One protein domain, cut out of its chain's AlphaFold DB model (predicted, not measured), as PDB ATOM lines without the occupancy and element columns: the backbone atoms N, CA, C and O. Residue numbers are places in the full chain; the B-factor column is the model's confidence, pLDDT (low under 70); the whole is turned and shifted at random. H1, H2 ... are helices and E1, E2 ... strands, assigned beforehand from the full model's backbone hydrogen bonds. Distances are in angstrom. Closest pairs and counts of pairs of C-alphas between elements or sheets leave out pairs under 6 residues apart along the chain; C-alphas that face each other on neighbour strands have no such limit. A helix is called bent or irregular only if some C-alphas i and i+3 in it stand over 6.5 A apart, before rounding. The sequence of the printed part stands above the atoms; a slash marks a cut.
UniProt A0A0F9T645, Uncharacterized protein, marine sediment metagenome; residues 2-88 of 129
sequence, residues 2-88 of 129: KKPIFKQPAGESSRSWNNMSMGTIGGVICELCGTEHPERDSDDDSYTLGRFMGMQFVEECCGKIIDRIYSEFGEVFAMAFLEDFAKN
ATOM      1  N   LYS A   2     120.408 154.253 148.374       73.06
ATOM      2  CA  LYS A   2     120.159 154.214 149.831       73.06
ATOM      3  C   LYS A   2     120.173 155.643 150.397       73.06
ATOM      4  O   LYS A   2     120.820 156.518 149.833       73.06
ATOM      5  N   LYS A   3     119.445 155.885 151.492       85.62
ATOM      6  CA  LYS A   3     119.455 157.185 152.179       85.62
ATOM      7  C   LYS A   3     120.857 157.441 152.765       85.62
ATOM      8  O   LYS A   3     121.372 156.521 153.404       85.62
ATOM      9  N   PRO A   4     121.439 158.647 152.605       87.62
ATOM     10  CA  PRO A   4     122.720 158.980 153.218       87.62
ATOM     11  C   PRO A   4     122.703 158.774 154.732       87.62
ATOM     12  O   PRO A   4     121.712 159.081 155.403       87.62
ATOM     13  N   ILE A   5     123.810 158.256 155.259       88.62
ATOM     14  CA  ILE A   5     124.022 158.056 156.697       88.62
ATOM     15  C   ILE A   5     124.339 159.400 157.365       88.62
ATOM     16  O   ILE A   5     123.856 159.690 158.460       88.62
ATOM     17  N   PHE A   6     125.116 160.242 156.686       89.19
ATOM     18  CA  PHE A   6     125.573 161.532 157.183       89.19
ATOM     19  C   PHE A   6     124.913 162.671 156.418       89.19
ATOM     20  O   PHE A   6     124.559 162.545 155.250       89.19
ATOM     21  N   LYS A   7     124.760 163.811 157.095       88.25
ATOM     22  CA  LYS A   7     124.226 165.039 156.487       88.25
ATOM     23  C   LYS A   7     125.289 165.852 155.739       88.25
ATOM     24  O   LYS A   7     124.932 166.770 155.014       88.25
ATOM     25  N   GLN A   8     126.567 165.562 155.974       91.69
ATOM     26  CA  GLN A   8     127.716 166.277 155.416       91.69
ATOM     27  C   GLN A   8     128.933 165.341 155.324       91.69
ATOM     28  O   GLN A   8     128.934 164.313 156.014       91.69
ATOM     29  N   PRO A   9     129.951 165.676 154.508       95.06
ATOM     30  CA  PRO A   9     131.206 164.932 154.442       95.06
ATOM     31  C   PRO A   9     131.833 164.734 155.823       95.06
ATOM     32  O   PRO A   9     131.872 165.658 156.638       95.06
ATOM     33  N   ALA A  10     132.331 163.528 156.090       93.75
ATOM     34  CA  ALA A  10     133.029 163.233 157.340       93.75
ATOM     35  C   ALA A  10     134.517 163.613 157.302       93.75
ATOM     36  O   ALA A  10     135.163 163.691 158.349       93.75
ATOM     37  N   GLY A  11     135.041 163.866 156.105       93.69
ATOM     38  CA  GLY A  11     136.423 164.223 155.850       93.69
ATOM     39  C   GLY A  11     137.202 163.109 155.162       93.69
ATOM     40  O   GLY A  11     136.808 161.937 155.156       93.69
ATOM     41  N   GLU A  12     138.332 163.527 154.610       93.31
ATOM     42  CA  GLU A  12     139.306 162.682 153.937       93.31
ATOM     43  C   GLU A  12     139.967 161.680 154.893       93.31
ATOM     44  O   GLU A  12     140.183 161.966 156.077       93.31
ATOM     45  N   SER A  13     140.268 160.496 154.362       91.31
ATOM     46  CA  SER A  13     141.054 159.482 155.057       91.31
ATOM     47  C   SER A  13     142.519 159.895 155.225       91.31
ATOM     48  O   SER A  13     143.162 160.377 154.302       91.31
ATOM     49  N   SER A  14     143.090 159.613 156.390       90.56
ATOM     50  CA  SER A  14     144.527 159.724 156.677       90.56
ATOM     51  C   SER A  14     145.372 158.636 156.005       90.56
ATOM     52  O   SER A  14     146.600 158.718 156.009       90.56
ATOM     53  N   ARG A  15     144.730 157.601 155.451       84.94
ATOM     54  CA  ARG A  15     145.372 156.484 154.752       84.94
ATOM     55  C   ARG A  15     144.514 155.991 153.591       84.94
ATOM     56  O   ARG A  15     143.295 156.103 153.650       84.94
ATOM     57  N   SER A  16     145.128 155.376 152.587       80.88
ATOM     58  CA  SER A  16     144.375 154.712 151.519       80.88
ATOM     59  C   SER A  16     143.812 153.377 152.021       80.88
ATOM     60  O   SER A  16     144.567 152.525 152.500       80.88
ATOM     61  N   TRP A  17     142.489 153.210 151.958       77.94
ATOM     62  CA  TRP A  17     141.797 151.966 152.323       77.94
ATOM     63  C   TRP A  17     141.552 151.052 151.121       77.94
ATOM     64  O   TRP A  17     141.355 149.846 151.298       77.94
ATOM     65  N   ASN A  18     141.603 151.596 149.907       70.88
ATOM     66  CA  ASN A  18     141.536 150.852 148.664       70.88
ATOM     67  C   ASN A  18     142.781 151.101 147.795       70.88
ATOM     68  O   ASN A  18     142.992 152.192 147.278       70.88
ATOM     69  N   ASN A  19     143.553 150.035 147.555       56.81
ATOM     70  CA  ASN A  19     144.740 150.054 146.691       56.81
ATOM     71  C   ASN A  19     144.422 149.977 145.186       56.81
ATOM     72  O   ASN A  19     145.338 149.973 144.367       56.81
ATOM     73  N   MET A  20     143.149 149.854 144.808       54.62
ATOM     74  CA  MET A  20     142.705 149.902 143.417       54.62
ATOM     75  C   MET A  20     141.941 151.205 143.198       54.62
ATOM     76  O   MET A  20     140.708 151.220 143.214       54.62
ATOM     77  N   SER A  21     142.683 152.301 143.035       56.53
ATOM     78  CA  SER A  21     142.156 153.568 142.528       56.53
ATOM     79  C   SER A  21     141.542 153.298 141.155       56.53
ATOM     80  O   SER A  21     142.252 153.036 140.185       56.53
ATOM     81  N   MET A  22     140.214 153.247 141.083       55.62
ATOM     82  CA  MET A  22     139.504 153.097 139.818       55.62
ATOM     83  C   MET A  22     138.947 154.461 139.436       55.62
ATOM     84  O   MET A  22     138.027 154.958 140.084       55.62
ATOM     85  N   GLY A  23     139.500 155.049 138.374       56.47
ATOM     86  CA  GLY A  23     138.892 156.196 137.705       56.47
ATOM     87  C   GLY A  23     137.476 155.867 137.260       56.47
ATOM     88  O   GLY A  23     137.220 154.805 136.689       56.47
ATOM     89  N   THR A  24     136.539 156.765 137.552       61.34
ATOM     90  CA  THR A  24     135.186 156.706 137.004       61.34
ATOM     91  C   THR A  24     135.128 157.607 135.777       61.34
ATOM     92  O   THR A  24     135.600 158.736 135.827       61.34
ATOM     93  N   ILE A  25     134.514 157.131 134.687       60.06
ATOM     94  CA  ILE A  25     134.312 157.863 133.411       60.06
ATOM     95  C   ILE A  25     133.209 158.944 133.570       60.06
ATOM     96  O   ILE A  25     132.374 159.162 132.702       60.06
ATOM     97  N   GLY A  26     133.078 159.526 134.758       70.25
ATOM     98  CA  GLY A  26     132.003 160.445 135.109       70.25
ATOM     99  C   GLY A  26     131.996 160.776 136.595       70.25
ATOM    100  O   GLY A  26     132.676 160.125 137.392       70.25
ATOM    101  N   GLY A  27     131.212 161.786 136.970       80.75
ATOM    102  CA  GLY A  27     131.040 162.185 138.366       80.75
ATOM    103  C   GLY A  27     130.552 161.037 139.259       80.75
ATOM    104  O   GLY A  27     129.814 160.150 138.825       80.75
ATOM    105  N   VAL A  28     130.963 161.055 140.526       89.38
ATOM    106  CA  VAL A  28     130.664 159.999 141.500       89.38
ATOM    107  C   VAL A  28     129.875 160.547 142.681       89.38
ATOM    108  O   VAL A  28     130.131 161.642 143.165       89.38
ATOM    109  N   ILE A  29     128.917 159.775 143.189       91.06
ATOM    110  CA  ILE A  29     128.175 160.135 144.400       91.06
ATOM    111  C   ILE A  29     128.751 159.353 145.577       91.06
ATOM    112  O   ILE A  29     128.836 158.123 145.544       91.06
ATOM    113  N   CYS A  30     129.128 160.061 146.640       92.38
ATOM    114  CA  CYS A  30     129.442 159.441 147.917       92.38
ATOM    115  C   CYS A  30     128.127 159.069 148.610       92.38
ATOM    116  O   CYS A  30     127.438 159.930 149.153       92.38
ATOM    117  N   GLU A  31     127.758 157.788 148.621       93.81
ATOM    118  CA  GLU A  31     126.464 157.352 149.159       93.81
ATOM    119  C   GLU A  31     126.361 157.560 150.679       93.81
ATOM    120  O   GLU A  31     125.255 157.640 151.212       93.81
ATOM    121  N   LEU A  32     127.490 157.690 151.391       93.38
ATOM    122  CA  LEU A  32     127.497 157.928 152.838       93.38
ATOM    123  C   LEU A  32     126.957 159.307 153.219       93.38
ATOM    124  O   LEU A  32     126.161 159.392 154.152       93.38
ATOM    125  N   CYS A  33     127.372 160.372 152.532       94.38
ATOM    126  CA  CYS A  33     126.952 161.748 152.825       94.38
ATOM    127  C   CYS A  33     126.027 162.356 151.760       94.38
ATOM    128  O   CYS A  33     125.454 163.418 151.987       94.38
ATOM    129  N   GLY A  34     125.874 161.695 150.609       93.12
ATOM    130  CA  GLY A  34     125.102 162.181 149.467       93.12
ATOM    131  C   GLY A  34     125.810 163.247 148.627       93.12
ATOM    132  O   GLY A  34     125.171 163.834 147.763       93.12
ATOM    133  N   THR A  35     127.094 163.528 148.869       94.00
ATOM    134  CA  THR A  35     127.851 164.511 148.083       94.00
ATOM    135  C   THR A  35     128.092 163.998 146.668       94.00
ATOM    136  O   THR A  35     128.616 162.899 146.481       94.00
ATOM    137  N   GLU A  36     127.729 164.815 145.683       92.44
ATOM    138  CA  GLU A  36     128.047 164.603 144.274       92.44
ATOM    139  C   GLU A  36     129.426 165.201 143.980       92.44
ATOM    140  O   GLU A  36     129.678 166.379 144.237       92.44
ATOM    141  N   HIS A  37     130.332 164.375 143.475       89.19
ATOM    142  CA  HIS A  37     131.676 164.761 143.081       89.19
ATOM    143  C   HIS A  37     131.736 164.880 141.556       89.19
ATOM    144  O   HIS A  37     131.322 163.941 140.867       89.19
ATOM    145  N   PRO A  38     132.241 166.004 141.015       87.44
ATOM    146  CA  PRO A  38     132.353 166.184 139.577       87.44
ATOM    147  C   PRO A  38     133.378 165.213 138.995       87.44
ATOM    148  O   PRO A  38     134.251 164.711 139.707       87.44
ATOM    149  N   GLU A  39     133.274 164.982 137.694       83.44
ATOM    150  CA  GLU A  39     134.307 164.299 136.922       83.44
ATOM    151  C   GLU A  39     135.658 165.019 137.073       83.44
ATOM    152  O   GLU A  39     135.703 166.241 137.235       83.44
ATOM    153  N   ARG A  40     136.751 164.251 137.097       78.81
ATOM    154  CA  ARG A  40     138.118 164.778 137.143       78.81
ATOM    155  C   ARG A  40     138.730 164.625 135.751       78.81
ATOM    156  O   ARG A  40     138.609 163.568 135.146       78.81
ATOM    157  N   ASP A  41     139.361 165.688 135.257       63.66
ATOM    158  CA  ASP A  41     139.762 165.845 133.848       63.66
ATOM    159  C   ASP A  41     141.018 165.043 133.425       63.66
ATOM    160  O   ASP A  41     141.529 165.255 132.324       63.66
ATOM    161  N   SER A  42     141.560 164.140 134.250       60.91
ATOM    162  CA  SER A  42     142.789 163.404 133.915       60.91
ATOM    163  C   SER A  42     142.747 161.925 134.310       60.91
ATOM    164  O   SER A  42     142.214 161.555 135.355       60.91
ATOM    165  N   ASP A  43     143.378 161.087 133.478       59.50
ATOM    166  CA  ASP A  43     143.579 159.648 133.723       59.50
ATOM    167  C   ASP A  43     144.389 159.367 135.009       59.50
ATOM    168  O   ASP A  43     144.330 158.261 135.549       59.50
ATOM    169  N   ASP A  44     145.106 160.375 135.523       60.25
ATOM    170  CA  ASP A  44     145.934 160.287 136.728       60.25
ATOM    171  C   ASP A  44     145.200 160.725 138.014       60.25
ATOM    172  O   ASP A  44     145.615 160.337 139.107       60.25
ATOM    173  N   ASP A  45     144.088 161.468 137.921       70.12
ATOM    174  CA  ASP A  45     143.320 161.942 139.081       70.12
ATOM    175  C   ASP A  45     141.975 161.212 139.206       70.12
ATOM    176  O   ASP A  45     140.899 161.752 138.957       70.12
ATOM    177  N   SER A  46     142.014 159.967 139.680       78.62
ATOM    178  CA  SER A  46     140.799 159.225 140.045       78.62
ATOM    179  C   SER A  46     140.384 159.457 141.501       78.62
ATOM    180  O   SER A  46     141.210 159.762 142.359       78.62
ATOM    181  N   TYR A  47     139.086 159.323 141.793       83.62
ATOM    182  CA  TYR A  47     138.622 159.224 143.179       83.62
ATOM    183  C   TYR A  47     138.931 157.840 143.731       83.62
ATOM    184  O   TYR A  47     138.693 156.824 143.071       83.62
ATOM    185  N   THR A  48     139.367 157.786 144.982       85.81
ATOM    186  CA  THR A  48     139.527 156.512 145.672       85.81
ATOM    187  C   THR A  48     138.166 156.064 146.196       85.81
ATOM    188  O   THR A  48     137.580 156.682 147.087       85.81
ATOM    189  N   LEU A  49     137.625 154.996 145.611       86.88
ATOM    190  CA  LEU A  49     136.305 154.480 145.966       86.88
ATOM    191  C   LEU A  49     136.412 153.291 146.908       86.88
ATOM    192  O   LEU A  49     137.133 152.341 146.632       86.88
ATOM    193  N   GLY A  50     135.623 153.286 147.974       85.06
ATOM    194  CA  GLY A  50     135.488 152.149 148.877       85.06
ATOM    195  C   GLY A  50     134.037 151.701 149.019       85.06
ATOM    196  O   GLY A  50     133.102 152.361 148.558       85.06
ATOM    197  N   ARG A  51     133.827 150.570 149.700       87.06
ATOM    198  CA  ARG A  51     132.494 150.131 150.138       87.06
ATOM    199  C   ARG A  51     132.447 150.004 151.651       87.06
ATOM    200  O   ARG A  51     133.226 149.267 152.240       87.06
ATOM    201  N   PHE A  52     131.471 150.664 152.260       86.25
ATOM    202  CA  PHE A  52     131.183 150.575 153.685       86.25
ATOM    203  C   PHE A  52     129.711 150.217 153.883       86.25
ATOM    204  O   PHE A  52     128.833 150.899 153.365       86.25
ATOM    205  N   MET A  53     129.421 149.104 154.569       85.56
ATOM    206  CA  MET A  53     128.048 148.591 154.756       85.56
ATOM    207  C   MET A  53     127.248 148.447 153.438       85.56
ATOM    208  O   MET A  53     126.036 148.681 153.362       85.56
ATOM    209  N   GLY A  54     127.947 148.078 152.358       85.19
ATOM    210  CA  GLY A  54     127.368 147.975 151.019       85.19
ATOM    211  C   GLY A  54     126.900 149.316 150.443       85.19
ATOM    212  O   GLY A  54     125.956 149.317 149.654       85.19
ATOM    213  N   MET A  55     127.494 150.423 150.888       89.81
ATOM    214  CA  MET A  55     127.363 151.767 150.326       89.81
ATOM    215  C   MET A  55     128.720 152.204 149.779       89.81
ATOM    216  O   MET A  55     129.742 152.011 150.440       89.81
ATOM    217  N   GLN A  56     128.740 152.755 148.573       90.12
ATOM    218  CA  GLN A  56     129.940 153.321 147.975       90.12
ATOM    219  C   GLN A  56     130.297 154.636 148.664       90.12
ATOM    220  O   GLN A  56     129.432 155.473 148.926       90.12
ATOM    221  N   PHE A  57     131.577 154.844 148.931       90.31
ATOM    222  CA  PHE A  57     132.067 156.111 149.450       90.31
ATOM    223  C   PHE A  57     133.341 156.540 148.740       90.31
ATOM    224  O   PHE A  57     134.063 155.709 148.198       90.31
ATOM    225  N   VAL A  58     133.576 157.847 148.758       91.38
ATOM    226  CA  VAL A  58     134.786 158.495 148.248       91.38
ATOM    227  C   VAL A  58     135.706 158.731 149.446       91.38
ATOM    228  O   VAL A  58     135.273 159.358 150.422       91.38
ATOM    229  N   GLU A  59     136.928 158.198 149.432       91.06
ATOM    230  CA  GLU A  59     137.842 158.274 150.583       91.06
ATOM    231  C   GLU A  59     138.229 159.716 150.914       91.06
ATOM    232  O   GLU A  59     138.287 160.077 152.090       91.06
ATOM    233  N   GLU A  60     138.363 160.563 149.895       90.44
ATOM    234  CA  GLU A  60     138.639 162.000 149.995       90.44
ATOM    235  C   GLU A  60     137.460 162.783 150.613       90.44
ATOM    236  O   GLU A  60     137.600 163.926 151.038       90.44
ATOM    237  N   CYS A  61     136.273 162.170 150.694       93.00
ATOM    238  CA  CYS A  61     135.048 162.797 151.193       93.00
ATOM    239  C   CYS A  61     134.629 162.279 152.572       93.00
ATOM    240  O   CYS A  61     134.252 163.046 153.463       93.00
ATOM    241  N   CYS A  62     134.623 160.957 152.736       94.50
ATOM    242  CA  CYS A  62     134.092 160.277 153.917       94.50
ATOM    243  C   CYS A  62     135.013 159.175 154.451       94.50
ATOM    244  O   CYS A  62     134.607 158.421 155.338       94.50
ATOM    245  N   GLY A  63     136.245 159.068 153.953       93.06
ATOM    246  CA  GLY A  63     137.178 158.027 154.375       93.06
ATOM    247  C   GLY A  63     137.596 158.121 155.844       93.06
ATOM    248  O   GLY A  63     137.847 157.091 156.468       93.06
ATOM    249  N   LYS A  64     137.517 159.309 156.461       94.56
ATOM    250  CA  LYS A  64     137.790 159.501 157.897       94.56
ATOM    251  C   LYS A  64     136.921 158.639 158.821       94.56
ATOM    252  O   LYS A  64     137.298 158.362 159.960       94.56
ATOM    253  N   ILE A  65     135.748 158.206 158.358       90.69
ATOM    254  CA  ILE A  65     134.899 157.273 159.114       90.69
ATOM    255  C   ILE A  65     135.588 155.919 159.262       90.69
ATOM    256  O   ILE A  65     135.553 155.339 160.346       90.69
ATOM    257  N   ILE A  66     136.236 155.434 158.204       90.00
ATOM    258  CA  ILE A  66     136.945 154.154 158.229       90.00
ATOM    259  C   ILE A  66     138.157 154.246 159.147       90.00
ATOM    260  O   ILE A  66     138.353 153.355 159.969       90.00
ATOM    261  N   ASP A  67     138.888 155.362 159.107       91.81
ATOM    262  CA  ASP A  67     139.968 155.620 160.064       91.81
ATOM    263  C   ASP A  67     139.501 155.530 161.504       91.81
ATOM    264  O   ASP A  67     140.144 154.876 162.325       91.81
ATOM    265  N   ARG A  68     138.373 156.173 161.810       91.19
ATOM    266  CA  ARG A  68     137.838 156.182 163.163       91.19
ATOM    267  C   ARG A  68     137.408 154.788 163.600       91.19
ATOM    268  O   ARG A  68     137.796 154.354 164.680       91.19
ATOM    269  N   ILE A  69     136.682 154.068 162.748       89.75
ATOM    270  CA  ILE A  69     136.255 152.692 163.030       89.75
ATOM    271  C   ILE A  69     137.467 151.794 163.252       89.75
ATOM    272  O   ILE A  69     137.498 151.036 164.216       89.75
ATOM    273  N   TYR A  70     138.486 151.901 162.405       90.25
ATOM    274  CA  TYR A  70     139.708 151.132 162.572       90.25
ATOM    275  C   TYR A  70     140.456 151.514 163.854       90.25
ATOM    276  O   TYR A  70     140.947 150.638 164.554       90.25
ATOM    277  N   SER A  71     140.516 152.800 164.204       92.00
ATOM    278  CA  SER A  71     141.171 153.243 165.440       92.00
ATOM    279  C   SER A  71     140.447 152.782 166.708       92.00
ATOM    280  O   SER A  71     141.102 152.496 167.703       92.00
ATOM    281  N   GLU A  72     139.114 152.696 166.674       93.81
ATOM    282  CA  GLU A  72     138.300 152.334 167.841       93.81
ATOM    283  C   GLU A  72     138.103 150.813 167.962       93.81
ATOM    284  O   GLU A  72     138.043 150.287 169.070       93.81
ATOM    285  N   PHE A  73     138.014 150.096 166.837       92.44
ATOM    286  CA  PHE A  73     137.607 148.686 166.807       92.44
ATOM    287  C   PHE A  73     138.541 147.775 166.006       92.44
ATOM    288  O   PHE A  73     138.323 146.566 165.976       92.44
ATOM    289  N   GLY A  74     139.566 148.316 165.344       90.06
ATOM    290  CA  GLY A  74     140.430 147.552 164.440       90.06
ATOM    291  C   GLY A  74     141.117 146.373 165.120       90.06
ATOM    292  O   GLY A  74     141.164 145.290 164.544       90.06
ATOM    293  N   GLU A  75     141.572 146.547 166.362       92.75
ATOM    294  CA  GLU A  75     142.170 145.465 167.154       92.75
ATOM    295  C   GLU A  75     141.155 144.358 167.466       92.75
ATOM    296  O   GLU A  75     141.436 143.183 167.250       92.75
ATOM    297  N   VAL A  76     139.942 144.726 167.887       94.25
ATOM    298  CA  VAL A  76     138.870 143.766 168.191       94.25
ATOM    299  C   VAL A  76     138.500 142.953 166.949       94.25
ATOM    300  O   VAL A  76     138.386 141.729 167.020       94.25
ATOM    301  N   PHE A  77     138.360 143.616 165.797       89.94
ATOM    302  CA  PHE A  77     138.097 142.933 164.531       89.94
ATOM    303  C   PHE A  77     139.254 142.032 164.111       89.94
ATOM    304  O   PHE A  77     139.008 140.913 163.668       89.94
ATOM    305  N   ALA A  78     140.500 142.490 164.257       90.19
ATOM    306  CA  ALA A  78     141.673 141.689 163.927       90.19
ATOM    307  C   ALA A  78     141.738 140.421 164.787       90.19
ATOM    308  O   ALA A  78     141.942 139.336 164.249       90.19
ATOM    309  N   MET A  79     141.494 140.536 166.093       93.31
ATOM    310  CA  MET A  79     141.471 139.393 167.006       93.31
ATOM    311  C   MET A  79     140.382 138.389 166.629       93.31
ATOM    312  O   MET A  79     140.690 137.219 166.422       93.31
ATOM    313  N   ALA A  80     139.139 138.840 166.439       92.81
ATOM    314  CA  ALA A  80     138.043 137.958 166.032       92.81
ATOM    315  C   ALA A  80     138.317 137.277 164.675       92.81
ATOM    316  O   ALA A  80     138.098 136.078 164.513       92.81
ATOM    317  N   PHE A  81     138.859 138.026 163.711       90.31
ATOM    318  CA  PHE A  81     139.229 137.496 162.399       90.31
ATOM    319  C   PHE A  81     140.318 136.419 162.493       90.31
ATOM    320  O   PHE A  81     140.229 135.393 161.819       90.31
ATOM    321  N   LEU A  82     141.328 136.620 163.346       92.50
ATOM    322  CA  LEU A  82     142.386 135.638 163.590       92.50
ATOM    323  C   LEU A  82     141.881 134.413 164.361       92.50
ATOM    324  O   LEU A  82     142.305 133.296 164.066       92.50
ATOM    325  N   GLU A  83     140.959 134.589 165.308       95.25
ATOM    326  CA  GLU A  83     140.297 133.479 166.001       95.25
ATOM    327  C   GLU A  83     139.503 132.601 165.029       95.25
ATOM    328  O   GLU A  83     139.564 131.373 165.108       95.25
ATOM    329  N   ASP A  84     138.777 133.205 164.089       94.81
ATOM    330  CA  ASP A  84     138.038 132.460 163.070       94.81
ATOM    331  C   ASP A  84     138.971 131.793 162.055       94.81
ATOM    332  O   ASP A  84     138.752 130.636 161.682       94.81
ATOM    333  N   PHE A  85     140.063 132.464 161.679       93.69
ATOM    334  CA  PHE A  85     141.121 131.861 160.870       93.69
ATOM    335  C   PHE A  85     141.723 130.629 161.550       93.69
ATOM    336  O   PHE A  85     141.890 129.594 160.908       93.69
ATOM    337  N   ALA A  86     142.003 130.698 162.853       93.94
ATOM    338  CA  ALA A  86     142.553 129.575 163.607       93.94
ATOM    339  C   ALA A  86     141.612 128.356 163.629       93.94
ATOM    340  O   ALA A  86     142.082 127.220 163.659       93.94
ATOM    341  N   LYS A  87     140.289 128.574 163.578       96.75
ATOM    342  CA  LYS A  87     139.287 127.494 163.520       96.75
ATOM    343  C   LYS A  87     139.227 126.826 162.146       96.75
ATOM    344  O   LYS A  87     139.087 125.607 162.076       96.75
ATOM    345  N   ASN A  88     139.301 127.601 161.060       95.44
ATOM    346  CA  ASN A  88     139.253 127.077 159.694       95.44
ATOM    347  C   ASN A  88     140.170 127.867 158.740       95.44
ATOM    348  O   ASN A  88     139.698 128.702 157.965       95.44
TER     349      ASN A  88
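What this domain is: This is residues 2 to 88 of the 129 residues of an uncharacterized protein of marine sediment metagenome (UniProt A0A0F9T645). A small body of loops holds a two-strand hairpin, E1 and E2, and bent helix H2 leads out of it, residues 79 to 88 sticking out. Residues 2 to 48 have no named element, though 28 to 29 pair antiparallel with 36 to 37. The 87 printed residues hold, in order, E1, E2, H1 and H2: mixed class, under half in named elements. The whole is only just loose, close to compact, with radius of gyration of the C-alphas 14.9 A, spanning 47 by 29 by 23 A.

How they stand to each other: Look first at hairpin E1, residues 49 to 52, and E2, residues 55 to 58: antiparallel at 141 degrees, N 50 and O 57 2.9 A apart, within hydrogen-bond range. The closest C-alphas of E1 and H1, residues 59 to 62, are Leu 49 and Glu 59, 6.2 A apart. H2, residues 64 to 87, was assigned as one helix by its hydrogen bonds but is bent, C-alphas 72 and 75 being 7.9 A apart; arms H2a, 64 to 72, and H2b, 75 to 87, make a steep tilt of 69 degrees, only just short of about perpendicular. H1 and H2a meet only through their link. H2b is apart from E1, E2 and H1. Every O i to N i+4 pair is within hydrogen-bond range in H2a and H2b; H1 is too short for one.

Where its parts are: Find C-alpha 49 at (136.305, 154.480, 145.966), where E1 begins its 10.1 A; E2 spans 10.2 A and H1 5.4 A. H2a covers 12.3 A, and H2b 18.6 A to C-alpha 87 at (139.287, 127.494, 163.520).

The domain as a whole: The farthest C-alphas, Asp 41 and Lys 87, are 48.5 A apart. The printed part has no cut, and the links E1 to E2, E2 to H1 and H1 to H2 are tight. Residues 19 to 25 and 41 to 44 have pLDDT under 70.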